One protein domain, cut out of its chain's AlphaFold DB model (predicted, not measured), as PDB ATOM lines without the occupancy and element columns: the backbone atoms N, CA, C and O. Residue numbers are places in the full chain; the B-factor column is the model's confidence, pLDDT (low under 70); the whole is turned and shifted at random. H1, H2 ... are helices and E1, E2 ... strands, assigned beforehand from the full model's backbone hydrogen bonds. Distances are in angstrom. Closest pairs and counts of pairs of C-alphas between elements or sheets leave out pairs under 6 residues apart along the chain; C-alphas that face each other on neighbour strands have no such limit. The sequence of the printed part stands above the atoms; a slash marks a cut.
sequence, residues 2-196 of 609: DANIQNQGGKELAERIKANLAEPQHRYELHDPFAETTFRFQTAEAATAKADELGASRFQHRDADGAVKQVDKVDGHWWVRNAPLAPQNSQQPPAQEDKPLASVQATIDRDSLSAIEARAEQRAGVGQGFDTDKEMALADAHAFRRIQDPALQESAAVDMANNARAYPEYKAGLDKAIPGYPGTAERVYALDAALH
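AT A GLANCE: This is residues 2 to 196 of the 609 residues of the protein "LPD7 domain-containing protein" of Thauera terpenica 58Eu (UniProt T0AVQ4). A small, strongly twisted sheet curled round the short helix H2 makes one end of an elongated domain, and a body of helices makes the other, with the long helix H3 running from beside strand E5 into that body. There H3, H4 and H5 form an up-and-down bundle, H7 crosses H5, H6 packs on H4, and H1 packs on H3 and H4. The 195 printed residues hold seven named helices and five named strands, in the order H1 E1 E2 H2 E3 E4 E5 H3 H4 H5 H6 H7; the class is mixed, helices and strands. The sheet's order is E2 E1 E3 E4 E5, antiparallel throughout. The whole is compact, with a radius of gyration of the C-alphas of 18.8 A and spans of 62 by 33 by 30 A.

HOW THE PARTS SIT: The sheet holds E2, residues 37 to 41, E1, 27 to 32, E3, 58 to 62, E4, 68 to 74, and E5, 77 to 80. Within hydrogen-bond range are N 39 and O 30 at 2.8 A for E2 and E1, N 29 and O 60 at 2.8 A for E1 and E3, N 61 and O 69 at 2.8 A for E3 and E4, and N 74 and O 77 at 2.8 A for E4 and E5. E3, E4 and E5 are a meander, each strand the antiparallel neighbour of the one before. H2, residues 44 to 53, is on the sheet, which curls round it; the closest C-alphas of H2 and E1 are those of Ala 47 and Tyr 28, 6.2 A apart. E2, H2 and E3 form a split strand-helix-strand unit, two strands running the same way with E1 between them, its crossover right-handed. H3, residues 101 to 126, is on the sheet but over none of its strands; its C-alpha 101 is 5.0 A from that of Trp 79 in E5. The hub H4, residues 133 to 146, touches H3 at a shallow tilt of 18 degrees, opposite ways, a helical hairpin with C-alphas 112 and 143 closest at 4.9 A. H5, residues 150 to 166, touches H4 at a shallow tilt of 10 degrees, opposite ways, with C-alphas 144 and 156 closest at 6.6 A. H6, residues 168 to 176, touches H4 at C-alphas 173 and 134, 4.0 A apart. H7, residues 184 to 196, touches H5 about perpendicular, at 80 degrees, with C-alphas 188 and 157 closest at 4.7 A. H1, residues 2 to 22, is not on the sheet; with residues 6 to 13 alone it touches H3, C-alphas 6 and 126 closest at 5.3 A. Every O i to N i+4 pair is within hydrogen-bond range in H1, H2, H5 and H7; H3 has 21 of 22, H4 9 of 10 and H6 4 of 5.

IN THESE COORDINATES: H1 begins at C-alpha 2, (180.689, 180.090, 236.064), and is 30.7 A long. H3 is 37.8 A long, from C-alpha 101 at (180.864, 202.176, 195.466); H5 is 24.3 A, H4 20.3 A and E4 19.1 A. H7 ends at C-alpha 196, (185.129, 170.663, 201.754).

THE WHOLE: The C-alphas of Asp 2 and Gln 88, the two farthest apart, are 63.1 A apart. The printed part has no cut, and its one long link is E5 to H3, residues 81 to 100. Mean pLDDT of the printed part is 89.7; residues 2 to 7, 24, 129 and 180 to 182 are under 70.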
ATOM      1  N   ASP A   2     180.749 180.286 237.523       58.03
ATOM      2  CA  ASP A   2     180.689 180.090 236.064       58.03
ATOM      3  C   ASP A   2     179.274 180.102 235.468       58.03
ATOM      4  O   ASP A   2     179.043 180.760 234.460       58.03
ATOM      5  N   ALA A   3     178.286 179.505 236.145       59.34
ATOM      6  CA  ALA A   3     176.896 179.514 235.670       59.34
ATOM      7  C   ALA A   3     176.265 180.923 235.632       59.34
ATOM      8  O   ALA A   3     175.381 181.191 234.823       59.34
ATOM      9  N   ASN A   4     176.717 181.842 236.497       59.81
ATOM     10  CA  ASN A   4     176.200 183.215 236.533       59.81
ATOM     11  C   ASN A   4     176.822 184.085 235.426       59.81
ATOM     12  O   ASN A   4     176.149 184.961 234.891       59.81
ATOM     13  N   ILE A   5     178.077 183.806 235.052       61.88
ATOM     14  CA  ILE A   5     178.789 184.478 233.954       61.88
ATOM     15  C   ILE A   5     178.238 184.006 232.598       61.88
ATOM     16  O   ILE A   5     177.936 184.837 231.746       61.88
ATOM     17  N   GLN A   6     178.001 182.698 232.424       61.59
ATOM     18  CA  GLN A   6     177.376 182.146 231.209       61.59
ATOM     19  C   GLN A   6     175.962 182.709 230.971       61.59
ATOM     20  O   GLN A   6     175.608 183.066 229.850       61.59
ATOM     21  N   ASN A   7     175.174 182.874 232.040       67.06
ATOM     22  CA  ASN A   7     173.826 183.449 231.968       67.06
ATOM     23  C   ASN A   7     173.840 184.958 231.631       67.06
ATOM     24  O   ASN A   7     172.959 185.445 230.926       67.06
ATOM     25  N   GLN A   8     174.851 185.709 232.087       75.44
ATOM     26  CA  GLN A   8     175.028 187.114 231.695       75.44
ATOM     27  C   GLN A   8     175.448 187.252 230.224       75.44
ATOM     28  O   GLN A   8     174.820 188.025 229.500       75.44
ATOM     29  N   GLY A   9     176.413 186.451 229.758       79.69
ATOM     30  CA  GLY A   9     176.860 186.469 228.359       79.69
ATOM     31  C   GLY A   9     175.744 186.140 227.360       79.69
ATOM     32  O   GLY A   9     175.605 186.815 226.342       79.69
ATOM     33  N   GLY A  10     174.880 185.170 227.684       84.25
ATOM     34  CA  GLY A  10     173.710 184.850 226.860       84.25
ATOM     35  C   GLY A  10     172.715 186.010 226.744       84.25
ATOM     36  O   GLY A  10     172.225 186.302 225.657       84.25
ATOM     37  N   LYS A  11     172.446 186.729 227.841       86.00
ATOM     38  CA  LYS A  11     171.530 187.883 227.824       86.00
ATOM     39  C   LYS A  11     172.064 189.041 226.986       86.00
ATOM     40  O   LYS A  11     171.304 189.644 226.234       86.00
ATOM     41  N   GLU A  12     173.356 189.335 227.096       87.19
ATOM     42  CA  GLU A  12     173.995 190.383 226.291       87.19
ATOM     43  C   GLU A  12     173.969 190.048 224.795       87.19
ATOM     44  O   GLU A  12     173.654 190.914 223.977       87.19
ATOM     45  N   LEU A  13     174.236 188.787 224.434       88.69
ATOM     46  CA  LEU A  13     174.135 188.313 223.053       88.69
ATOM     47  C   LEU A  13     172.701 188.446 222.515       88.69
ATOM     48  O   LEU A  13     172.506 188.958 221.412       88.69
ATOM     49  N   ALA A  14     171.695 188.047 223.296       90.25
ATOM     50  CA  ALA A  14     170.291 188.145 222.897       90.25
ATOM     51  C   ALA A  14     169.848 189.599 222.634       90.25
ATOM     52  O   ALA A  14     169.205 189.874 221.619       90.25
ATOM     53  N   GLU A  15     170.234 190.546 223.497       90.19
ATOM     54  CA  GLU A  15     169.946 191.975 223.291       90.19
ATOM     55  C   GLU A  15     170.633 192.521 222.031       90.19
ATOM     56  O   GLU A  15     170.011 193.250 221.256       90.19
ATOM     57  N   ARG A  16     171.882 192.117 221.757       88.75
ATOM     58  CA  ARG A  16     172.597 192.512 220.528       88.75
ATOM     59  C   ARG A  16     171.940 191.970 219.263       88.75
ATOM     60  O   ARG A  16     171.808 192.710 218.292       88.75
ATOM     61  N   ILE A  17     171.511 190.707 219.265       90.81
ATOM     62  CA  ILE A  17     170.791 190.100 218.132       90.81
ATOM     63  C   ILE A  17     169.499 190.873 217.868       90.81
ATOM     64  O   ILE A  17     169.211 191.246 216.731       90.81
ATOM     65  N   LYS A  18     168.742 191.164 218.926       89.56
ATOM     66  CA  LYS A  18     167.496 191.920 218.831       89.56
ATOM     67  C   LYS A  18     167.720 193.337 218.298       89.56
ATOM     68  O   LYS A  18     166.960 193.772 217.436       89.56
ATOM     69  N   ALA A  19     168.754 194.034 218.772       86.00
ATOM     70  CA  ALA A  19     169.130 195.352 218.262       86.00
ATOM     71  C   ALA A  19     169.495 195.290 216.771       86.00
ATOM     72  O   ALA A  19     168.954 196.057 215.977       86.00
ATOM     73  N   ASN A  20     170.305 194.307 216.362       86.00
ATOM     74  CA  ASN A  20     170.681 194.120 214.962       86.00
ATOM     75  C   ASN A  20     169.456 193.886 214.058       86.00
ATOM     76  O   ASN A  20     169.342 194.492 212.998       86.00
ATOM     77  N   LEU A  21     168.501 193.060 214.488       86.88
ATOM     78  CA  LEU A  21     167.272 192.819 213.725       86.88
ATOM     79  C   LEU A  21     166.335 194.040 213.666       86.88
ATOM     80  O   LEU A  21     165.508 194.123 212.757       86.88
ATOM     81  N   ALA A  22     166.441 194.969 214.619       81.00
ATOM     82  CA  ALA A  22     165.628 196.183 214.674       81.00
ATOM     83  C   ALA A  22     166.224 197.358 213.875       81.00
ATOM     84  O   ALA A  22     165.478 198.236 213.438       81.00
ATOM     85  N   GLU A  23     167.546 197.395 213.693       71.19
ATOM     86  CA  GLU A  23     168.234 198.497 213.019       71.19
ATOM     87  C   GLU A  23     168.068 198.472 211.487       71.19
ATOM     88  O   GLU A  23     167.963 197.401 210.873       71.19
ATOM     89  N   PRO A  24     168.054 199.647 210.824       64.44
ATOM     90  CA  PRO A  24     168.039 199.726 209.371       64.44
ATOM     91  C   PRO A  24     169.330 199.133 208.796       64.44
ATOM     92  O   PRO A  24     170.361 199.779 208.730       64.44
ATOM     93  N   GLN A  25     169.272 197.896 208.321       81.69
ATOM     94  CA  GLN A  25     170.438 197.254 207.723       81.69
ATOM     95  C   GLN A  25     170.850 197.909 206.393       81.69
ATOM     96  O   GLN A  25     169.999 198.433 205.658       81.69
ATOM     97  N   HIS A  26     172.148 197.814 206.069       90.56
ATOM     98  CA  HIS A  26     172.705 198.261 204.790       90.56
ATOM     99  C   HIS A  26     171.874 197.743 203.616       90.56
ATOM    100  O   HIS A  26     171.624 196.541 203.512       90.56
ATOM    101  N   ARG A  27     171.463 198.647 202.723       93.25
ATOM    102  CA  ARG A  27     170.767 198.289 201.482       93.25
ATOM    103  C   ARG A  27     170.864 199.380 200.430       93.25
ATOM    104  O   ARG A  27     171.029 200.558 200.746       93.25
ATOM    105  N   TYR A  28     170.650 198.989 199.186       95.44
ATOM    106  CA  TYR A  28     170.551 199.896 198.053       95.44
ATOM    107  C   TYR A  28     169.100 199.989 197.581       95.44
ATOM    108  O   TYR A  28     168.403 198.979 197.519       95.44
ATOM    109  N   GLU A  29     168.637 201.199 197.276       95.50
ATOM    110  CA  GLU A  29     167.259 201.495 196.879       95.50
ATOM    111  C   GLU A  29     167.269 202.226 195.527       95.50
ATOM    112  O   GLU A  29     167.822 203.320 195.410       95.50
ATOM    113  N   LEU A  30     166.661 201.625 194.501       93.81
ATOM    114  CA  LEU A  30     166.535 202.195 193.156       93.81
ATOM    115  C   LEU A  30     165.058 202.432 192.851       93.81
ATOM    116  O   LEU A  30     164.269 201.489 192.837       93.81
ATOM    117  N   HIS A  31     164.692 203.687 192.616       90.94
ATOM    118  CA  HIS A  31     163.330 204.063 192.260       90.94
ATOM    119  C   HIS A  31     163.156 204.072 190.739       90.94
ATOM    120  O   HIS A  31     163.886 204.774 190.041       90.94
ATOM    121  N   ASP A  32     162.181 203.311 190.250       85.81
ATOM    122  CA  ASP A  32     161.718 203.327 188.869       85.81
ATOM    123  C   ASP A  32     160.512 204.277 188.755       85.81
ATOM    124  O   ASP A  32     159.427 203.947 189.249       85.81
ATOM    125  N   PRO A  33     160.679 205.455 188.126       79.88
ATOM    126  CA  PRO A  33     159.604 206.432 187.994       79.88
ATOM    127  C   PRO A  33     158.536 206.016 186.974       79.88
ATOM    128  O   PRO A  33     157.446 206.574 186.996       79.88
ATOM    129  N   PHE A  34     158.825 205.066 186.077       78.12
ATOM    130  CA  PHE A  34     157.869 204.599 185.072       78.12
ATOM    131  C   PHE A  34     156.952 203.510 185.629       78.12
ATOM    132  O   PHE A  34     155.776 203.457 185.275       78.12
ATOM    133  N   ALA A  35     157.483 202.661 186.510       78.06
ATOM    134  CA  ALA A  35     156.726 201.620 187.206       78.06
ATOM    135  C   ALA A  35     156.248 202.040 188.611       78.06
ATOM    136  O   ALA A  35     155.674 201.217 189.327       78.06
ATOM    137  N   GLU A  36     156.547 203.272 189.037       85.00
ATOM    138  CA  GLU A  36     156.297 203.804 190.388       85.00
ATOM    139  C   GLU A  36     156.749 202.851 191.516       85.00
ATOM    140  O   GLU A  36     156.147 202.768 192.587       85.00
ATOM    141  N   THR A  37     157.831 202.105 191.280       87.81
ATOM    142  CA  THR A  37     158.278 201.011 192.151       87.81
ATOM    143  C   THR A  37     159.697 201.263 192.640       87.81
ATOM    144  O   THR A  37     160.555 201.721 191.893       87.81
ATOM    145  N   THR A  38     159.976 200.941 193.904       90.94
ATOM    146  CA  THR A  38     161.333 201.012 194.464       90.94
ATOM    147  C   THR A  38     161.893 199.612 194.666       90.94
ATOM    148  O   THR A  38     161.435 198.866 195.534       90.94
ATOM    149  N   PHE A  39     162.919 199.273 193.893       90.44
ATOM    150  CA  PHE A  39     163.684 198.044 194.046       90.44
ATOM    151  C   PHE A  39     164.671 198.165 195.209       90.44
ATOM    152  O   PHE A  39     165.241 199.232 195.446       90.44
ATOM    153  N   ARG A  40     164.881 197.062 195.937       92.38
ATOM    154  CA  ARG A  40     165.798 196.995 197.082       92.38
ATOM    155  C   ARG A  40     166.801 195.868 196.901       92.38
ATOM    156  O   ARG A  40     166.405 194.738 196.626       92.38
ATOM    157  N   PHE A  41     168.074 196.164 197.128       93.50
ATOM    158  CA  PHE A  41     169.181 195.225 196.953       93.50
ATOM    159  C   PHE A  41     170.059 195.174 198.198       93.50
ATOM    160  O   PHE A  41     170.192 196.166 198.914       93.50
ATOM    161  N   GLN A  42     170.664 194.013 198.437       91.94
ATOM    162  CA  GLN A  42     171.595 193.799 199.549       91.94
ATOM    163  C   GLN A  42     173.053 194.067 199.152       91.94
ATOM    164  O   GLN A  42     173.869 194.351 200.019       91.94
ATOM    165  N   THR A  43     173.362 194.011 197.853       95.69
ATOM    166  CA  THR A  43     174.711 194.196 197.311       95.69
ATOM    167  C   THR A  43     174.737 195.287 196.247       95.69
ATOM    168  O   THR A  43     173.743 195.531 195.549       95.69
ATOM    169  N   ALA A  44     175.888 195.944 196.125       96.75
ATOM    170  CA  ALA A  44     176.144 196.981 195.142       96.75
ATOM    171  C   ALA A  44     176.018 196.438 193.718       96.75
ATOM    172  O   ALA A  44     175.392 197.082 192.887       96.75
ATOM    173  N   GLU A  45     176.542 195.240 193.451       96.06
ATOM    174  CA  GLU A  45     176.474 194.589 192.140       96.06
ATOM    175  C   GLU A  45     175.033 194.389 191.662       96.06
ATOM    176  O   GLU A  45     174.708 194.733 190.526       96.06
ATOM    177  N   ALA A  46     174.144 193.901 192.532       94.69
ATOM    178  CA  ALA A  46     172.739 193.725 192.176       94.69
ATOM    179  C   ALA A  46     172.055 195.075 191.893       94.69
ATOM    180  O   ALA A  46     171.263 195.187 190.955       94.69
ATOM    181  N   ALA A  47     172.396 196.110 192.667       96.06
ATOM    182  CA  ALA A  47     171.872 197.455 192.466       96.06
ATOM    183  C   ALA A  47     172.366 198.085 191.157       96.06
ATOM    184  O   ALA A  47     171.557 198.629 190.407       96.06
ATOM    185  N   THR A  48     173.663 197.988 190.850       96.69
ATOM    186  CA  THR A  48     174.228 198.552 189.619       96.69
ATOM    187  C   THR A  48     173.766 197.787 188.388       96.69
ATOM    188  O   THR A  48     173.465 198.419 187.385       96.69
ATOM    189  N   ALA A  49     173.633 196.459 188.469       95.38
ATOM    190  CA  ALA A  49     173.083 195.655 187.380       95.38
ATOM    191  C   ALA A  49     171.645 196.074 187.046       95.38
ATOM    192  O   ALA A  49     171.324 196.285 185.876       95.38
ATOM    193  N   LYS A  50     170.789 196.269 188.064       92.50
ATOM    194  CA  LYS A  50     169.424 196.755 187.819       92.50
ATOM    195  C   LYS A  50     169.402 198.208 187.348       92.50
ATOM    196  O   LYS A  50     168.592 198.551 186.493       92.50
ATOM    197  N   ALA A  51     170.274 199.061 187.884       93.69
ATOM    198  CA  ALA A  51     170.387 200.442 187.426       93.69
ATOM    199  C   ALA A  51     170.768 200.501 185.941       93.69
ATOM    200  O   ALA A  51     170.134 201.229 185.185       93.69
ATOM    201  N   ASP A  52     171.720 199.676 185.507       92.56
ATOM    202  CA  ASP A  52     172.132 199.588 184.107       92.56
ATOM    203  C   ASP A  52     171.013 199.033 183.208       92.56
ATOM    204  O   ASP A  52     170.790 199.574 182.126       92.56
ATOM    205  N   GLU A  53     170.254 198.031 183.669       90.88
ATOM    206  CA  GLU A  53     169.067 197.507 182.969       90.88
ATOM    207  C   GLU A  53     168.002 198.594 182.740       90.88
ATOM    208  O   GLU A  53     167.422 198.681 181.660       90.88
ATOM    209  N   LEU A  54     167.763 199.444 183.744       89.62
ATOM    210  CA  LEU A  54     166.779 200.530 183.676       89.62
ATOM    211  C   LEU A  54     167.333 201.815 183.033       89.62
ATOM    212  O   LEU A  54     166.616 202.811 182.941       89.62
ATOM    213  N   GLY A  55     168.606 201.835 182.622       90.06
ATOM    214  CA  GLY A  55     169.276 203.045 182.138       90.06
ATOM    215  C   GLY A  55     169.404 204.147 183.202       90.06
ATOM    216  O   GLY A  55     169.563 205.322 182.871       90.06
ATOM    217  N   ALA A  56     169.320 203.787 184.483       91.19
ATOM    218  CA  ALA A  56     169.443 204.702 185.603       91.19
ATOM    219  C   ALA A  56     170.916 205.010 185.898       91.19
ATOM    220  O   ALA A  56     171.750 204.121 186.042       91.19
ATOM    221  N   SER A  57     171.235 206.293 186.067       93.06
ATOM    222  CA  SER A  57     172.570 206.761 186.466       93.06
ATOM    223  C   SER A  57     172.663 207.122 187.951       93.06
ATOM    224  O   SER A  57     173.658 207.710 188.378       93.06
ATOM    225  N   ARG A  58     171.612 206.841 188.733       93.94
ATOM    226  CA  ARG A  58     171.505 207.227 190.143       93.94
ATOM    227  C   ARG A  58     170.620 206.269 190.936       93.94
ATOM    228  O   ARG A  58     169.558 205.879 190.461       93.94
ATOM    229  N   PHE A  59     171.018 205.983 192.171       96.19
ATOM    230  CA  PHE A  59     170.190 205.324 193.186       96.19
ATOM    231  C   PHE A  59     170.610 205.753 194.600       96.19
ATOM    232  O   PHE A  59     171.432 206.656 194.765       96.19
ATOM    233  N   GLN A  60     170.010 205.165 195.633       96.31
ATOM    234  CA  GLN A  60     170.288 205.476 197.035       96.31
ATOM    235  C   GLN A  60     170.973 204.306 197.746       96.31
ATOM    236  O   GLN A  60     170.645 203.145 197.516       96.31
ATOM    237  N   HIS A  61     171.899 204.613 198.647       96.44
ATOM    238  CA  HIS A  61     172.478 203.678 199.609       96.44
ATOM    239  C   HIS A  61     172.019 204.093 201.002       96.44
ATOM    240  O   HIS A  61     172.258 205.222 201.418       96.44
ATOM    241  N   ARG A  62     171.370 203.187 201.731       94.06
ATOM    242  CA  ARG A  62     171.125 203.340 203.162       94.06
ATOM    243  C   ARG A  62     172.180 202.578 203.954       94.06
ATOM    244  O   ARG A  62     172.357 201.383 203.713       94.06
ATOM    245  N   ASP A  63     172.880 203.254 204.854       89.00
ATOM    246  CA  ASP A  63     173.842 202.620 205.763       89.00
ATOM    247  C   ASP A  63     173.168 202.003 207.003       89.00
ATOM    248  O   ASP A  63     171.946 202.084 207.147       89.00
ATOM    249  N   ALA A  64     173.962 201.336 207.853       84.12
ATOM    250  CA  ALA A  64     173.498 200.682 209.082       84.12
ATOM    251  C   ALA A  64     172.804 201.638 210.069       84.12
ATOM    252  O   ALA A  64     171.885 201.236 210.778       84.12
ATOM    253  N   ASP A  65     173.199 202.914 210.084       85.06
ATOM    254  CA  ASP A  65     172.604 203.937 210.951       85.06
ATOM    255  C   ASP A  65     171.285 204.489 210.372       85.06
ATOM    256  O   ASP A  65     170.600 205.319 210.974       85.06
ATOM    257  N   GLY A  66     170.905 204.035 209.173       86.62
ATOM    258  CA  GLY A  66     169.709 204.461 208.464       86.62
ATOM    259  C   GLY A  66     169.876 205.739 207.646       86.62
ATOM    260  O   GLY A  66     168.896 206.162 207.013       86.62
ATOM    261  N   ALA A  67     171.076 206.326 207.604       91.06
ATOM    262  CA  ALA A  67     171.360 207.498 206.796       91.06
ATOM    263  C   ALA A  67     171.351 207.126 205.310       91.06
ATOM    264  O   ALA A  67     171.836 206.076 204.890       91.06
ATOM    265  N   VAL A  68     170.750 207.996 204.498       93.62
ATOM    266  CA  VAL A  68     170.590 207.775 203.060       93.62
ATOM    267  C   VAL A  68     171.599 208.627 202.312       93.62
ATOM    268  O   VAL A  68     171.562 209.855 202.383       93.62
ATOM    269  N   LYS A  69     172.478 207.967 201.566       95.00
ATOM    270  CA  LYS A  69     173.464 208.580 200.680       95.00
ATOM    271  C   LYS A  69     173.072 208.372 199.229       95.00
ATOM    272  O   LYS A  69     172.445 207.380 198.859       95.00
ATOM    273  N   GLN A  70     173.448 209.330 198.397       95.94
ATOM    274  CA  GLN A  70     173.229 209.253 196.961       95.94
ATOM    275  C   GLN A  70     174.356 208.455 196.309       95.94
ATOM    276  O   GLN A  70     175.518 208.625 196.671       95.94
ATOM    277  N   VAL A  71     174.018 207.616 195.337       97.31
ATOM    278  CA  VAL A  71     174.982 206.893 194.511       97.31
ATOM    279  C   VAL A  71     174.806 207.345 193.068       97.31
ATOM    280  O   VAL A  71     173.711 207.210 192.526       97.31
ATOM    281  N   ASP A  72     175.854 207.898 192.461       96.25
ATOM    282  CA  ASP A  72     175.835 208.399 191.081       96.25
ATOM    283  C   ASP A  72     176.830 207.648 190.200       96.25
ATOM    284  O   ASP A  72     177.930 207.302 190.641       96.25
ATOM    285  N   LYS A  73     176.462 207.460 188.931       95.94
ATOM    286  CA  LYS A  73     177.354 206.978 187.877       95.94
ATOM    287  C   LYS A  73     178.013 208.168 187.181       95.94
ATOM    288  O   LYS A  73     177.317 208.958 186.549       95.94
ATOM    289  N   VAL A  74     179.338 208.258 187.269       95.19
ATOM    290  CA  VAL A  74     180.177 209.279 186.621       95.19
ATOM    291  C   VAL A  74     181.233 208.569 185.790       95.19
ATOM    292  O   VAL A  74     181.947 207.713 186.311       95.19
ATOM    293  N   ASP A  75     181.311 208.885 184.497       91.12
ATOM    294  CA  ASP A  75     182.273 208.276 183.563       91.12
ATOM    295  C   ASP A  75     182.302 206.737 183.642       91.12
ATOM    296  O   ASP A  75     183.355 206.100 183.676       91.12
ATOM    297  N   GLY A  76     181.119 206.125 183.752       91.06
ATOM    298  CA  GLY A  76     180.957 204.672 183.850       91.06
ATOM    299  C   GLY A  76     181.200 204.069 185.240       91.06
ATOM    300  O   GLY A  76     180.883 202.899 185.436       91.06
ATOM    301  N   HIS A  77     181.686 204.845 186.210       95.31
ATOM    302  CA  HIS A  77     182.016 204.384 187.560       95.31
ATOM    303  C   HIS A  77     180.996 204.878 188.586       95.31
ATOM    304  O   HIS A  77     180.529 206.013 188.519       95.31
ATOM    305  N   TRP A  78     180.665 204.035 189.561       97.38
ATOM    306  CA  TRP A  78     179.687 204.358 190.599       97.38
ATOM    307  C   TRP A  78     180.351 204.898 191.868       97.38
ATOM    308  O   TRP A  78     181.290 204.295 192.396       97.38
ATOM    309  N   TRP A  79     179.817 206.001 192.384       97.38
ATOM    310  CA  TRP A  79     180.339 206.720 193.545       97.38
ATOM    311  C   TRP A  79     179.240 206.974 194.566       97.38
ATOM    312  O   TRP A  79     178.172 207.473 194.219       97.38
ATOM    313  N   VAL A  80     179.520 206.676 195.833       97.00
ATOM    314  CA  VAL A  80     178.689 207.096 196.963       97.00
ATOM    315  C   VAL A  80     179.086 208.518 197.334       97.00
ATOM    316  O   VAL A  80     180.221 208.770 197.744       97.00
ATOM    317  N   ARG A  81     178.142 209.443 197.177       95.88
ATOM    318  CA  ARG A  81     178.336 210.867 197.431       95.88
ATOM    319  C   ARG A  81     178.311 211.167 198.921       95.88
ATOM    320  O   ARG A  81     177.416 210.700 199.630       95.88
ATOM    321  N   ASN A  82     179.252 211.988 199.384       93.25
ATOM    322  CA  ASN A  82     179.234 212.489 200.758       93.25
ATOM    323  C   ASN A  82     178.096 213.502 200.971       93.25
ATOM    324  O   ASN A  82     177.397 213.454 201.981       93.25
ATOM    325  N   ALA A  83     177.868 214.374 199.983       91.00
ATOM    326  CA  ALA A  83     176.774 215.341 199.963       91.00
ATOM    327  C   ALA A  83     175.850 215.096 198.755       91.00
ATOM    328  O   ALA A  83     176.338 214.800 197.661       91.00
ATOM    329  N   PRO A  84     174.518 215.220 198.910       90.31
ATOM    330  CA  PRO A  84     173.586 215.001 197.809       90.31
ATOM    331  C   PRO A  84     173.765 216.056 196.711       90.31
ATOM    332  O   PRO A  84     173.921 217.247 196.989       90.31
ATOM    333  N   LEU A  85     173.688 215.621 195.451       90.00
ATOM    334  CA  LEU A  85     173.786 216.499 194.283       90.00
ATOM    335  C   LEU A  85     172.433 216.634 193.589       90.00
ATOM    336  O   LEU A  85     171.735 215.641 193.352       90.00
ATOM    337  N   ALA A  86     172.102 217.857 193.167       89.75
ATOM    338  CA  ALA A  86     170.948 218.103 192.307       89.75
ATOM    339  C   ALA A  86     171.003 217.212 191.045       89.75
ATOM    340  O   ALA A  86     172.101 216.894 190.575       89.75
ATOM    341  N   PRO A  87     169.856 216.805 190.466       83.75
ATOM    342  CA  PRO A  87     169.830 215.909 189.303       83.75
ATOM    343  C   PRO A  87     170.684 216.398 188.124       83.75
ATOM    344  O   PRO A  87     171.436 215.619 187.537       83.75
ATOM    345  N   GLN A  88     170.651 217.706 187.848       87.00
ATOM    346  CA  GLN A  88     171.448 218.356 186.797       87.00
ATOM    347  C   GLN A  88     172.971 218.301 187.019       87.00
ATOM    348  O   GLN A  88     173.725 218.446 186.065       87.00
ATOM    349  N   ASN A  89     173.421 218.048 188.253       90.44
ATOM    350  CA  ASN A  89     174.837 217.966 188.622       90.44
ATOM    351  C   ASN A  89     175.295 216.512 188.851       90.44
ATOM    352  O   ASN A  89     176.367 216.289 189.402       90.44
ATOM    353  N   SER A  90     174.496 215.513 188.457       83.50
ATOM    354  CA  SER A  90     174.811 214.081 188.639       83.50
ATOM    355  C   SER A  90     176.163 213.665 188.052       83.50
ATOM    356  O   SER A  90     176.854 212.842 188.647       83.50
ATOM    357  N   GLN A  91     176.555 214.285 186.935       90.88
ATOM    358  CA  GLN A  91     177.807 214.021 186.218       90.88
ATOM    359  C   GLN A  91     179.007 214.830 186.732       90.88
ATOM    360  O   GLN A  91     180.076 214.806 186.127       90.88
ATOM    361  N   GLN A  92     178.859 215.575 187.832       91.75
ATOM    362  CA  GLN A  92     179.986 216.287 188.424       91.75
ATOM    363  C   GLN A  92     181.056 215.279 188.897       91.75
ATOM    364  O   GLN A  92     180.694 214.282 189.541       91.75
ATOM    365  N   PRO A  93     182.356 215.533 188.637       93.94
ATOM    366  CA  PRO A  93     183.435 214.675 189.118       93.94
ATOM    367  C   PRO A  93     183.350 214.421 190.633       93.94
ATOM    368  O   PRO A  93     182.907 215.308 191.371       93.94
ATOM    369  N   PRO A  94     183.742 213.227 191.112       94.00
ATOM    370  CA  PRO A  94     183.731 212.898 192.534       94.00
ATOM    371  C   PRO A  94     184.610 213.847 193.350       94.00
ATOM    372  O   PRO A  94     185.739 214.159 192.967       94.00
ATOM    373  N   ALA A  95     184.077 214.310 194.481       94.06
ATOM    374  CA  ALA A  95     184.851 215.049 195.470       94.06
ATOM    375  C   ALA A  95     185.814 214.105 196.207       94.06
ATOM    376  O   ALA A  95     185.618 212.892 196.224       94.06
ATOM    377  N   GLN A  96     186.826 214.653 196.883       93.44
ATOM    378  CA  GLN A  96     187.778 213.855 197.670       93.44
ATOM    379  C   GLN A  96     187.096 213.004 198.762       93.44
ATOM    380  O   GLN A  96     187.604 211.956 199.147       93.44
ATOM    381  N   GLU A  97     185.955 213.470 199.267       94.69
ATOM    382  CA  GLU A  97     185.166 212.812 200.312       94.69
ATOM    383  C   GLU A  97     184.216 211.735 199.760       94.69
ATOM    384  O   GLU A  97     183.709 210.913 200.530       94.69
ATOM    385  N   ASP A  98     183.969 211.729 198.445       95.88
ATOM    386  CA  ASP A  98     183.146 210.714 197.788       95.88
ATOM    387  C   ASP A  98     183.905 209.386 197.747       95.88
ATOM    388  O   ASP A  98     185.119 209.330 197.535       95.88
ATOM    389  N   LYS A  99     183.181 208.283 197.934       97.06
ATOM    390  CA  LYS A  99     183.782 206.947 197.974       97.06
ATOM    391  C   LYS A  99     183.396 206.148 196.735       97.06
ATOM    392  O   LYS A  99     182.215 206.139 196.382       97.06
ATOM    393  N   PRO A 100     184.329 205.408 196.111       97.75
ATOM    394  CA  PRO A 100     183.961 204.416 195.110       97.75
ATOM    395  C   PRO A 100     182.965 203.421 195.709       97.75
ATOM    396  O   PRO A 100     183.182 202.919 196.816       97.75
ATOM    397  N   LEU A 101     181.897 203.095 194.979       97.44
ATOM    398  CA  LEU A 101     180.864 202.176 195.466       97.44
ATOM    399  C   LEU A 101     181.449 200.809 195.854       97.44
ATOM    400  O   LEU A 101     181.093 200.267 196.898       97.44
ATOM    401  N   ALA A 102     182.409 200.303 195.077       96.62
ATOM    402  CA  ALA A 102     183.117 199.060 195.381       96.62
ATOM    403  C   ALA A 102     183.845 199.102 196.739       96.62
ATOM    404  O   ALA A 102     183.835 198.123 197.476       96.62
ATOM    405  N   SER A 103     184.424 200.248 197.121       97.38
ATOM    406  CA  SER A 103     185.074 200.408 198.430       97.38
ATOM    407  C   SER A 103     184.069 200.430 199.584       97.38
ATOM    408  O   SER A 103     184.398 199.989 200.689       97.38
ATOM    409  N   VAL A 104     182.860 200.948 199.346       96.81
ATOM    410  CA  VAL A 104     181.773 200.908 200.330       96.81
ATOM    411  C   VAL A 104     181.275 199.473 200.495       96.81
ATOM    412  O   VAL A 104     181.202 199.002 201.626       96.81
ATOM    413  N   GLN A 105     181.044 198.751 199.394       97.62
ATOM    414  CA  GLN A 105     180.656 197.337 199.429       97.62
ATOM    415  C   GLN A 105     181.707 196.464 200.130       97.62
ATOM    416  O   GLN A 105     181.354 195.694 201.009       97.62
ATOM    417  N   ALA A 106     183.000 196.653 199.852       97.50
ATOM    418  CA  ALA A 106     184.066 195.897 200.517       97.50
ATOM    419  C   ALA A 106     184.135 196.136 202.041       97.50
ATOM    420  O   ALA A 106     184.630 195.301 202.798       97.50
ATOM    421  N   THR A 107     183.673 197.295 202.518       96.44
ATOM    422  CA  THR A 107     183.506 197.534 203.959       96.44
ATOM    423  C   THR A 107     182.291 196.773 204.491       96.44
ATOM    424  O   THR A 107     182.431 196.054 205.471       96.44
ATOM    425  N   ILE A 108     181.155 196.827 203.787       96.38
ATOM    426  CA  ILE A 108     179.940 196.071 204.137       96.38
ATOM    427  C   ILE A 108     180.216 194.564 204.202       96.38
ATOM    428  O   ILE A 108     179.732 193.903 205.120       96.38
ATOM    429  N   ASP A 109     180.999 194.028 203.264       97.62
ATOM    430  CA  ASP A 109     181.364 192.612 203.214       97.62
ATOM    431  C   ASP A 109     182.149 192.199 204.467       97.62
ATOM    432  O   ASP A 109     181.779 191.241 205.145       97.62
ATOM    433  N   ARG A 110     183.197 192.962 204.816       97.50
ATOM    434  CA  ARG A 110     184.033 192.704 206.000       97.50
ATOM    435  C   ARG A 110     183.256 192.848 207.302       97.50
ATOM    436  O   ARG A 110     183.370 191.986 208.167       97.50
ATOM    437  N   ASP A 111     182.452 193.900 207.428       95.25
ATOM    438  CA  ASP A 111     181.656 194.148 208.631       95.25
ATOM    439  C   ASP A 111     180.573 193.072 208.803       95.25
ATOM    440  O   ASP A 111     180.309 192.616 209.915       95.25
ATOM    441  N   SER A 112     179.973 192.610 207.698       96.12
ATOM    442  CA  SER A 112     178.977 191.534 207.718       96.12
ATOM    443  C   SER A 112     179.591 190.190 208.107       96.12
ATOM    444  O   SER A 112     178.991 189.490 208.922       96.12
ATOM    445  N   LEU A 113     180.776 189.848 207.586       97.38
ATOM    446  CA  LEU A 113     181.516 188.652 208.004       97.38
ATOM    447  C   LEU A 113     181.897 188.736 209.486       97.38
ATOM    448  O   LEU A 113     181.547 187.846 210.255       97.38
ATOM    449  N   SER A 114     182.522 189.839 209.907       95.81
ATOM    450  CA  SER A 114     182.947 190.029 211.297       95.81
ATOM    451  C   SER A 114     181.773 189.941 212.276       95.81
ATOM    452  O   SER A 114     181.911 189.402 213.372       95.81
ATOM    453  N   ALA A 115     180.584 190.407 211.880       94.12
ATOM    454  CA  ALA A 115     179.381 190.265 212.689       94.12
ATOM    455  C   ALA A 115     178.911 188.803 212.828       94.12
ATOM    456  O   ALA A 115     178.399 188.444 213.890       94.12
ATOM    457  N   ILE A 116     179.055 187.977 211.784       96.31
ATOM    458  CA  ILE A 116     178.739 186.536 211.821       96.31
ATOM    459  C   ILE A 116     179.744 185.808 212.722       96.31
ATOM    460  O   ILE A 116     179.334 185.126 213.660       96.31
ATOM    461  N   GLU A 117     181.043 186.026 212.502       94.00
ATOM    462  CA  GLU A 117     182.131 185.444 213.301       94.00
ATOM    463  C   GLU A 117     181.971 185.785 214.791       94.00
ATOM    464  O   GLU A 117     181.987 184.904 215.652       94.00
ATOM    465  N   ALA A 118     181.716 187.061 215.108       91.88
ATOM    466  CA  ALA A 118     181.538 187.512 216.485       91.88
ATOM    467  C   ALA A 118     180.317 186.873 217.166       91.88
ATOM    468  O   ALA A 118     180.371 186.573 218.362       91.88
ATOM    469  N   ARG A 119     179.211 186.657 216.438       94.50
ATOM    470  CA  ARG A 119     178.036 185.954 216.977       94.50
ATOM    471  C   ARG A 119     178.322 184.472 217.188       94.50
ATOM    472  O   ARG A 119     177.931 183.950 218.227       94.50
ATOM    473  N   ALA A 120     179.033 183.820 216.268       91.44
ATOM    474  CA  ALA A 120     179.439 182.425 216.414       91.44
ATOM    475  C   ALA A 120     180.347 182.218 217.641       91.44
ATOM    476  O   ALA A 120     180.072 181.351 218.474       91.44
ATOM    477  N   GLU A 121     181.363 183.067 217.821       90.19
ATOM    478  CA  GLU A 121     182.260 183.016 218.982       90.19
ATOM    479  C   GLU A 121     181.507 183.265 220.297       90.19
ATOM    480  O   GLU A 121     181.629 182.497 221.256       90.19
ATOM    481  N   GLN A 122     180.663 184.303 220.342       88.31
ATOM    482  CA  GLN A 122     179.848 184.604 221.522       88.31
ATOM    483  C   GLN A 122     178.901 183.448 221.843       88.31
ATOM    484  O   GLN A 122     178.785 183.056 223.004       88.31
ATOM    485  N   ARG A 123     178.267 182.858 220.824       88.50
ATOM    486  CA  ARG A 123     177.356 181.728 220.993       88.50
ATOM    487  C   ARG A 123     178.051 180.505 221.582       88.50
ATOM    488  O   ARG A 123     177.457 179.849 222.447       88.50
ATOM    489  N   ALA A 124     179.286 180.224 221.168       88.12
ATOM    490  CA  ALA A 124     180.087 179.129 221.712       88.12
ATOM    491  C   ALA A 124     180.336 179.280 223.225       88.12
ATOM    492  O   ALA A 124     180.350 178.283 223.950       88.12
ATOM    493  N   GLY A 125     180.439 180.518 223.724       84.38
ATOM    494  CA  GLY A 125     180.613 180.822 225.149       84.38
ATOM    495  C   GLY A 125     179.362 180.662 226.030       84.38
ATOM    496  O   GLY A 125     179.495 180.586 227.253       84.38
ATOM    497  N   VAL A 126     178.152 180.593 225.452       83.06
ATOM    498  CA  VAL A 126     176.874 180.600 226.206       83.06
ATOM    499  C   VAL A 126     176.455 179.209 226.715       83.06
ATOM    500  O   VAL A 126     175.716 179.111 227.693       83.06
ATOM    501  N   GLY A 127     176.956 178.118 226.126       72.25
ATOM    502  CA  GLY A 127     176.578 176.747 226.509       72.25
ATOM    503  C   GLY A 127     175.233 176.279 225.922       72.25
ATOM    504  O   GLY A 127     174.789 176.778 224.886       72.25
ATOM    505  N   GLN A 128     174.601 175.264 226.528       72.50
ATOM    506  CA  GLN A 128     173.304 174.724 226.077       72.50
ATOM    507  C   GLN A 128     172.116 175.560 226.590       72.50
ATOM    508  O   GLN A 128     172.197 176.147 227.665       72.50
ATOM    509  N   GLY A 129     170.997 175.560 225.852       68.75
ATOM    510  CA  GLY A 129     169.753 176.235 226.264       68.75
ATOM    511  C   GLY A 129     169.686 177.731 225.935       68.75
ATOM    512  O   GLY A 129     169.114 178.499 226.702       68.75
ATOM    513  N   PHE A 130     170.303 178.161 224.830       81.50
ATOM    514  CA  PHE A 130     170.172 179.528 224.330       81.50
ATOM    515  C   PHE A 130     168.920 179.662 223.455       81.50
ATOM    516  O   PHE A 130     168.885 179.180 222.326       81.50
ATOM    517  N   ASP A 131     167.897 180.343 223.963       84.19
ATOM    518  CA  ASP A 131     166.585 180.413 223.300       84.19
ATOM    519  C   ASP A 131     166.547 181.346 222.071       84.19
ATOM    520  O   ASP A 131     165.555 181.363 221.350       84.19
ATOM    521  N   THR A 132     167.609 182.122 221.819       91.62
ATOM    522  CA  THR A 132     167.684 183.136 220.742       91.62
ATOM    523  C   THR A 132     168.445 182.638 219.503       91.62
ATOM    524  O   THR A 132     168.838 183.413 218.631       91.62
ATOM    525  N   ASP A 133     168.682 181.327 219.410       92.94
ATOM    526  CA  ASP A 133     169.401 180.702 218.293       92.94
ATOM    527  C   ASP A 133     168.717 180.947 216.932       92.94
ATOM    528  O   ASP A 133     169.390 181.152 215.919       92.94
ATOM    529  N   LYS A 134     167.380 180.996 216.896       95.00
ATOM    530  CA  LYS A 134     166.620 181.242 215.659       95.00
ATOM    531  C   LYS A 134     166.773 182.675 215.163       95.00
ATOM    532  O   LYS A 134     166.958 182.903 213.968       95.00
ATOM    533  N   GLU A 135     166.688 183.642 216.068       94.94
ATOM    534  CA  GLU A 135     166.892 185.056 215.771       94.94
ATOM    535  C   GLU A 135     168.345 185.321 215.371       94.94
ATOM    536  O   GLU A 135     168.589 186.106 214.453       94.94
ATOM    537  N   MET A 136     169.303 184.626 215.997       95.31
ATOM    538  CA  MET A 136     170.710 184.683 215.604       95.31
ATOM    539  C   MET A 136     170.892 184.230 214.153       95.31
ATOM    540  O   MET A 136     171.501 184.945 213.361       95.31
ATOM    541  N   ALA A 137     170.298 183.092 213.785       96.44
ATOM    542  CA  ALA A 137     170.345 182.578 212.421       96.44
ATOM    543  C   ALA A 137     169.711 183.537 211.403       96.44
ATOM    544  O   ALA A 137     170.219 183.692 210.294       96.44
ATOM    545  N   LEU A 138     168.626 184.225 211.776       95.50
ATOM    546  CA  LEU A 138     168.021 185.256 210.932       95.50
ATOM    547  C   LEU A 138     168.952 186.469 210.754       95.50
ATOM    548  O   LEU A 138     169.088 186.973 209.636       95.50
ATOM    549  N   ALA A 139     169.611 186.922 211.822       95.19
ATOM    550  CA  ALA A 139     170.584 188.012 211.758       95.19
ATOM    551  C   ALA A 139     171.795 187.642 210.880       95.19
ATOM    552  O   ALA A 139     172.204 188.433 210.024       95.19
ATOM    553  N   ASP A 140     172.312 186.419 211.024       97.38
ATOM    554  CA  ASP A 140     173.388 185.883 210.186       97.38
ATOM    555  C   ASP A 140     172.963 185.761 208.724       97.38
ATOM    556  O   ASP A 140     173.701 186.182 207.839       97.38
ATOM    557  N   ALA A 141     171.747 185.289 208.447       96.06
ATOM    558  CA  ALA A 141     171.214 185.223 207.089       96.06
ATOM    559  C   ALA A 141     171.134 186.608 206.423       96.06
ATOM    560  O   ALA A 141     171.446 186.756 205.238       96.06
ATOM    561  N   HIS A 142     170.744 187.640 207.175       94.12
ATOM    562  CA  HIS A 142     170.759 189.015 206.685       94.12
ATOM    563  C   HIS A 142     172.180 189.513 206.403       94.12
ATOM    564  O   HIS A 142     172.400 190.125 205.358       94.12
ATOM    565  N   ALA A 143     173.132 189.247 207.301       95.62
ATOM    566  CA  ALA A 143     174.538 189.600 207.111       95.62
ATOM    567  C   ALA A 143     175.142 188.892 205.895       95.62
ATOM    568  O   ALA A 143     175.688 189.546 205.012       95.62
ATOM    569  N   PHE A 144     174.931 187.586 205.780       97.00
ATOM    570  CA  PHE A 144     175.414 186.764 204.679       97.00
ATOM    571  C   PHE A 144     174.950 187.273 203.309       97.00
ATOM    572  O   PHE A 144     175.726 187.313 202.358       97.00
ATOM    573  N   ARG A 145     173.690 187.720 203.200       93.31
ATOM    574  CA  ARG A 145     173.146 188.266 201.944       93.31
ATOM    575  C   ARG A 145     173.732 189.614 201.532       93.31
ATOM    576  O   ARG A 145     173.563 189.996 200.376       93.31
ATOM    577  N   ARG A 146     174.368 190.338 202.451       95.06
ATOM    578  CA  ARG A 146     175.064 191.593 202.147       95.06
ATOM    579  C   ARG A 146     176.490 191.374 201.667       95.06
ATOM    580  O   ARG A 146     177.038 192.296 201.076       95.06
ATOM    581  N   ILE A 147     177.059 190.190 201.899       96.88
ATOM    582  CA  ILE A 147     178.410 189.853 201.460       96.88
ATOM    583  C   ILE A 147     178.386 189.589 199.952       96.88
ATOM    584  O   ILE A 147     177.780 188.620 199.485       96.88
ATOM    585  N   GLN A 148     179.036 190.472 199.201       96.88
ATOM    586  CA  GLN A 148     179.229 190.349 197.762       96.88
ATOM    587  C   GLN A 148     180.509 189.574 197.427       96.88
ATOM    588  O   GLN A 148     180.497 188.775 196.492       96.88
ATOM    589  N   ASP A 149     181.600 189.793 198.170       97.69
ATOM    590  CA  ASP A 149     182.867 189.092 197.941       97.69
ATOM    591  C   ASP A 149     182.719 187.559 198.092       97.69
ATOM    592  O   ASP A 149     182.338 187.081 199.167       97.69
ATOM    593  N   PRO A 150     183.037 186.762 197.051       95.69
ATOM    594  CA  PRO A 150     182.859 185.313 197.102       95.69
ATOM    595  C   PRO A 150     183.699 184.612 198.174       95.69
ATOM    596  O   PRO A 150     183.236 183.635 198.756       95.69
ATOM    597  N   ALA A 151     184.917 185.088 198.450       93.69
ATOM    598  CA  ALA A 151     185.792 184.466 199.438       93.69
ATOM    599  C   ALA A 151     185.288 184.737 200.860       93.69
ATOM    600  O   ALA A 151     185.232 183.819 201.676       93.69
ATOM    601  N   LEU A 152     184.848 185.966 201.142       96.31
ATOM    602  CA  LEU A 152     184.226 186.297 202.427       96.31
ATOM    603  C   LEU A 152     182.878 185.586 202.603       96.31
ATOM    604  O   LEU A 152     182.520 185.219 203.721       96.31
ATOM    605  N   GLN A 153     182.143 185.346 201.513       96.06
ATOM    606  CA  GLN A 153     180.902 184.576 201.554       96.06
ATOM    607  C   GLN A 153     181.162 183.089 201.847       96.06
ATOM    608  O   GLN A 153     180.409 182.488 202.609       96.06
ATOM    609  N   GLU A 154     182.232 182.503 201.295       94.62
ATOM    610  CA  GLU A 154     182.692 181.154 201.659       94.62
ATOM    611  C   GLU A 154     183.080 181.079 203.145       94.62
ATOM    612  O   GLU A 154     182.625 180.169 203.834       94.62
ATOM    613  N   SER A 155     183.834 182.055 203.668       92.62
ATOM    614  CA  SER A 155     184.169 182.131 205.101       92.62
ATOM    615  C   SER A 155     182.924 182.208 205.987       92.62
ATOM    616  O   SER A 155     182.756 181.385 206.881       92.62
ATOM    617  N   ALA A 156     181.997 183.123 205.688       97.38
ATOM    618  CA  ALA A 156     180.752 183.259 206.442       97.38
ATOM    619  C   ALA A 156     179.906 181.976 206.410       97.38
ATOM    620  O   ALA A 156     179.283 181.612 207.409       97.38
ATOM    621  N   ALA A 157     179.882 181.275 205.270       96.75
ATOM    622  CA  ALA A 157     179.160 180.015 205.138       96.75
ATOM    623  C   ALA A 157     179.701 178.934 206.083       96.75
ATOM    624  O   ALA A 157     178.905 178.192 206.652       96.75
ATOM    625  N   VAL A 158     181.022 178.871 206.290       92.31
ATOM    626  CA  VAL A 158     181.648 177.914 207.216       92.31
ATOM    627  C   VAL A 158     181.174 178.149 208.647       92.31
ATOM    628  O   VAL A 158     180.740 177.202 209.303       92.31
ATOM    629  N   ASP A 159     181.195 179.392 209.130       93.81
ATOM    630  CA  ASP A 159     180.750 179.707 210.495       93.81
ATOM    631  C   ASP A 159     179.263 179.409 210.697       93.81
ATOM    632  O   ASP A 159     178.869 178.761 211.672       93.81
ATOM    633  N   MET A 160     178.426 179.808 209.736       97.12
ATOM    634  CA  MET A 160     176.991 179.531 209.780       97.12
ATOM    635  C   MET A 160     176.693 178.025 209.711       97.12
ATOM    636  O   MET A 160     175.843 177.530 210.456       97.12
ATOM    637  N   ALA A 161     177.397 177.268 208.863       94.19
ATOM    638  CA  ALA A 161     177.242 175.819 208.763       94.19
ATOM    639  C   ALA A 161     177.726 175.103 210.033       94.19
ATOM    640  O   ALA A 161     177.070 174.170 210.499       94.19
ATOM    641  N   ASN A 162     178.821 175.560 210.645       89.88
ATOM    642  CA  ASN A 162     179.308 175.043 211.925       89.88
ATOM    643  C   ASN A 162     178.299 175.277 213.053       89.88
ATOM    644  O   ASN A 162     177.984 174.338 213.787       89.88
ATOM    645  N   ASN A 163     177.715 176.474 213.140       91.19
ATOM    646  CA  ASN A 163     176.633 176.751 214.086       91.19
ATOM    647  C   ASN A 163     175.403 175.875 213.818       91.19
ATOM    648  O   ASN A 163     174.827 175.335 214.758       91.19
ATOM    649  N   ALA A 164     175.020 175.669 212.556       94.44
ATOM    650  CA  ALA A 164     173.902 174.796 212.201       94.44
ATOM    651  C   ALA A 164     174.149 173.320 212.570       94.44
ATOM    652  O   ALA A 164     173.212 172.618 212.953       94.44
ATOM    653  N   ARG A 165     175.396 172.837 212.505       90.50
ATOM    654  CA  ARG A 165     175.769 171.495 212.990       90.50
ATOM    655  C   ARG A 165     175.738 171.406 214.515       90.50
ATOM    656  O   ARG A 165     175.311 170.391 215.056       90.50
ATOM    657  N   ALA A 166     176.203 172.448 215.199       88.06
ATOM    658  CA  ALA A 166     176.337 172.462 216.653       88.06
ATOM    659  C   ALA A 166     175.010 172.728 217.387       88.06
ATOM    660  O   ALA A 166     174.801 172.212 218.488       88.06
ATOM    661  N   TYR A 167     174.115 173.526 216.797       89.25
ATOM    662  CA  TYR A 167     172.932 174.073 217.464       89.25
ATOM    663  C   TYR A 167     171.656 173.833 216.629       89.25
ATOM    664  O   TYR A 167     171.387 174.566 215.672       89.25
ATOM    665  N   PRO A 168     170.812 172.842 216.992       91.81
ATOM    666  CA  PRO A 168     169.612 172.493 216.221       91.81
ATOM    667  C   PRO A 168     168.605 173.639 216.044       91.81
ATOM    668  O   PRO A 168     168.011 173.783 214.976       91.81
ATOM    669  N   GLU A 169     168.426 174.490 217.060       93.56
ATOM    670  CA  GLU A 169     167.522 175.643 216.966       93.56
ATOM    671  C   GLU A 169     168.057 176.713 216.002       93.56
ATOM    672  O   GLU A 169     167.271 177.336 215.287       93.56
ATOM    673  N   TYR A 170     169.383 176.870 215.913       94.69
ATOM    674  CA  TYR A 170     170.019 177.767 214.947       94.69
ATOM    675  C   TYR A 170     169.792 177.243 213.537       94.69
ATOM    676  O   TYR A 170     169.346 177.982 212.665       94.69
ATOM    677  N   LYS A 171     170.011 175.939 213.331       95.19
ATOM    678  CA  LYS A 171     169.720 175.273 212.063       95.19
ATOM    679  C   LYS A 171     168.269 175.495 211.630       95.19
ATOM    680  O   LYS A 171     168.018 175.941 210.514       95.19
ATOM    681  N   ALA A 172     167.317 175.238 212.527       93.94
ATOM    682  CA  ALA A 172     165.897 175.428 212.251       93.94
ATOM    683  C   ALA A 172     165.547 176.894 211.928       93.94
ATOM    684  O   ALA A 172     164.630 177.148 211.142       93.94
ATOM    685  N   GLY A 173     166.256 177.849 212.539       94.81
ATOM    686  CA  GLY A 173     166.179 179.267 212.203       94.81
ATOM    687  C   GLY A 173     166.728 179.561 210.809       94.81
ATOM    688  O   GLY A 173     166.031 180.172 210.003       94.81
ATOM    689  N   LEU A 174     167.934 179.072 210.504       95.06
ATOM    690  CA  LEU A 174     168.632 179.300 209.240       95.06
ATOM    691  C   LEU A 174     167.849 178.737 208.053       95.06
ATOM    692  O   LEU A 174     167.646 179.443 207.069       95.06
ATOM    693  N   ASP A 175     167.336 177.510 208.168       92.50
ATOM    694  CA  ASP A 175     166.550 176.847 207.117       92.50
ATOM    695  C   ASP A 175     165.285 177.640 206.739       92.50
ATOM    696  O   ASP A 175     164.797 177.561 205.612       92.50
ATOM    697  N   LYS A 176     164.755 178.434 207.677       93.00
ATOM    698  CA  LYS A 176     163.585 179.302 207.478       93.00
ATOM    699  C   LYS A 176     163.962 180.758 207.200       93.00
ATOM    700  O   LYS A 176     163.082 181.563 206.889       93.00
ATOM    701  N   ALA A 177     165.238 181.119 207.325       90.69
ATOM    702  CA  ALA A 177     165.694 182.493 207.240       90.69
ATOM    703  C   ALA A 177     165.750 182.968 205.785       90.69
ATOM    704  O   ALA A 177     166.566 182.525 204.972       90.69
ATOM    705  N   ILE A 178     164.900 183.953 205.487       85.38
ATOM    706  CA  ILE A 178     164.812 184.621 204.188       85.38
ATOM    707  C   ILE A 178     164.628 183.582 203.058       85.38
ATOM    708  O   ILE A 178     165.556 183.321 202.284       85.38
ATOM    709  N   PRO A 179     163.438 182.959 202.961       75.75
ATOM    710  CA  PRO A 179     163.153 181.992 201.908       75.75
ATOM    711  C   PRO A 179     163.197 182.671 200.526       75.75
ATOM    712  O   PRO A 179     162.901 183.857 200.380       75.75
ATOM    713  N   GLY A 180     163.616 181.930 199.508       67.75
ATOM    714  CA  GLY A 180     163.866 182.398 198.139       67.75
ATOM    715  C   GLY A 180     164.755 181.383 197.421       67.75
ATOM    716  O   GLY A 180     165.090 180.377 198.035       67.75
ATOM    717  N   TYR A 181     165.134 181.612 196.161       47.00
ATOM    718  CA  TYR A 181     166.090 180.736 195.468       47.00
ATOM    719  C   TYR A 181     167.368 181.516 195.040       47.00
ATOM    720  O   TYR A 181     167.314 182.713 194.737       47.00
ATOM    721  N   PRO A 182     168.552 180.895 195.135       69.88
ATOM    722  CA  PRO A 182     168.789 179.872 196.146       69.88
ATOM    723  C   PRO A 182     168.421 180.438 197.531       69.88
ATOM    724  O   PRO A 182     168.560 181.641 197.797       69.88
ATOM    725  N   GLY A 183     167.882 179.583 198.398       82.38
ATOM    726  CA  GLY A 183     167.574 179.972 199.775       82.38
ATOM    727  C   GLY A 183     168.856 180.358 200.507       82.38
ATOM    728  O   GLY A 183     169.945 179.941 200.115       82.38
ATOM    729  N   THR A 184     168.767 181.143 201.586       89.81
ATOM    730  CA  THR A 184     169.992 181.525 202.316       89.81
ATOM    731  C   THR A 184     170.704 180.294 202.873       89.81
ATOM    732  O   THR A 184     171.900 180.134 202.654       89.81
ATOM    733  N   ALA A 185     169.954 179.386 203.505       90.88
ATOM    734  CA  ALA A 185     170.473 178.117 204.007       90.88
ATOM    735  C   ALA A 185     171.066 177.242 202.894       90.88
ATOM    736  O   ALA A 185     172.180 176.751 203.020       90.88
ATOM    737  N   GLU A 186     170.349 177.099 201.778       88.12
ATOM    738  CA  GLU A 186     170.805 176.324 200.621       88.12
ATOM    739  C   GLU A 186     172.153 176.835 200.100       88.12
ATOM    740  O   GLU A 186     173.075 176.049 199.895       88.12
ATOM    741  N   ARG A 187     172.305 178.159 199.960       90.19
ATOM    742  CA  ARG A 187     173.564 178.767 199.521       90.19
ATOM    743  C   ARG A 187     174.687 178.576 200.541       90.19
ATOM    744  O   ARG A 187     175.805 178.280 200.134       90.19
ATOM    745  N   VAL A 188     174.400 178.715 201.835       93.69
ATOM    746  CA  VAL A 188     175.372 178.465 202.914       93.69
ATOM    747  C   VAL A 188     175.881 177.024 202.858       93.69
ATOM    748  O   VAL A 188     177.086 176.807 202.759       93.69
ATOM    749  N   TYR A 189     174.985 176.033 202.839       92.00
ATOM    750  CA  TYR A 189     175.390 174.625 202.808       92.00
ATOM    751  C   TYR A 189     176.097 174.244 201.504       92.00
ATOM    752  O   TYR A 189     177.028 173.443 201.531       92.00
ATOM    753  N   ALA A 190     175.698 174.825 200.369       88.50
ATOM    754  CA  ALA A 190     176.368 174.588 199.094       88.50
ATOM    755  C   ALA A 190     177.811 175.116 199.090       88.50
ATOM    756  O   ALA A 190     178.707 174.430 198.598       88.50
ATOM    757  N   LEU A 191     178.051 176.310 199.644       89.25
ATOM    758  CA  LEU A 191     179.397 176.884 199.733       89.25
ATOM    759  C   LEU A 191     180.295 176.104 200.696       89.25
ATOM    760  O   LEU A 191     181.442 175.822 200.357       89.25
ATOM    761  N   ASP A 192     179.772 175.711 201.857       90.12
ATOM    762  CA  ASP A 192     180.506 174.880 202.817       90.12
ATOM    763  C   ASP A 192     180.867 173.504 202.215       90.12
ATOM    764  O   ASP A 192     182.029 173.094 202.264       90.12
ATOM    765  N   ALA A 193     179.924 172.839 201.533       81.81
ATOM    766  CA  ALA A 193     180.188 171.575 200.842       81.81
ATOM    767  C   ALA A 193     181.242 171.731 199.731       81.81
ATOM    768  O   ALA A 193     182.185 170.942 199.648       81.81
ATOM    769  N   ALA A 194     181.136 172.787 198.919       80.25
ATOM    770  CA  ALA A 194     182.116 173.074 197.876       80.25
ATOM    771  C   ALA A 194     183.514 173.344 198.455       80.25
ATOM    772  O   ALA A 194     184.516 172.947 197.856       80.25
ATOM    773  N   LEU A 195     183.613 173.997 199.617       81.56
ATOM    774  CA  LEU A 195     184.891 174.210 200.291       81.56
ATOM    775  C   LEU A 195     185.492 172.890 200.788       81.56
ATOM    776  O   LEU A 195     186.688 172.662 200.591       81.56
ATOM    777  N   HIS A 196     184.683 172.004 201.372       75.25
ATOM    778  CA  HIS A 196     185.129 170.663 201.754       75.25
ATOM    779  C   HIS A 196     185.682 169.879 200.557       75.25
ATOM    780  O   HIS A 196     186.772 169.311 200.657       75.25
TER     781      HIS A 196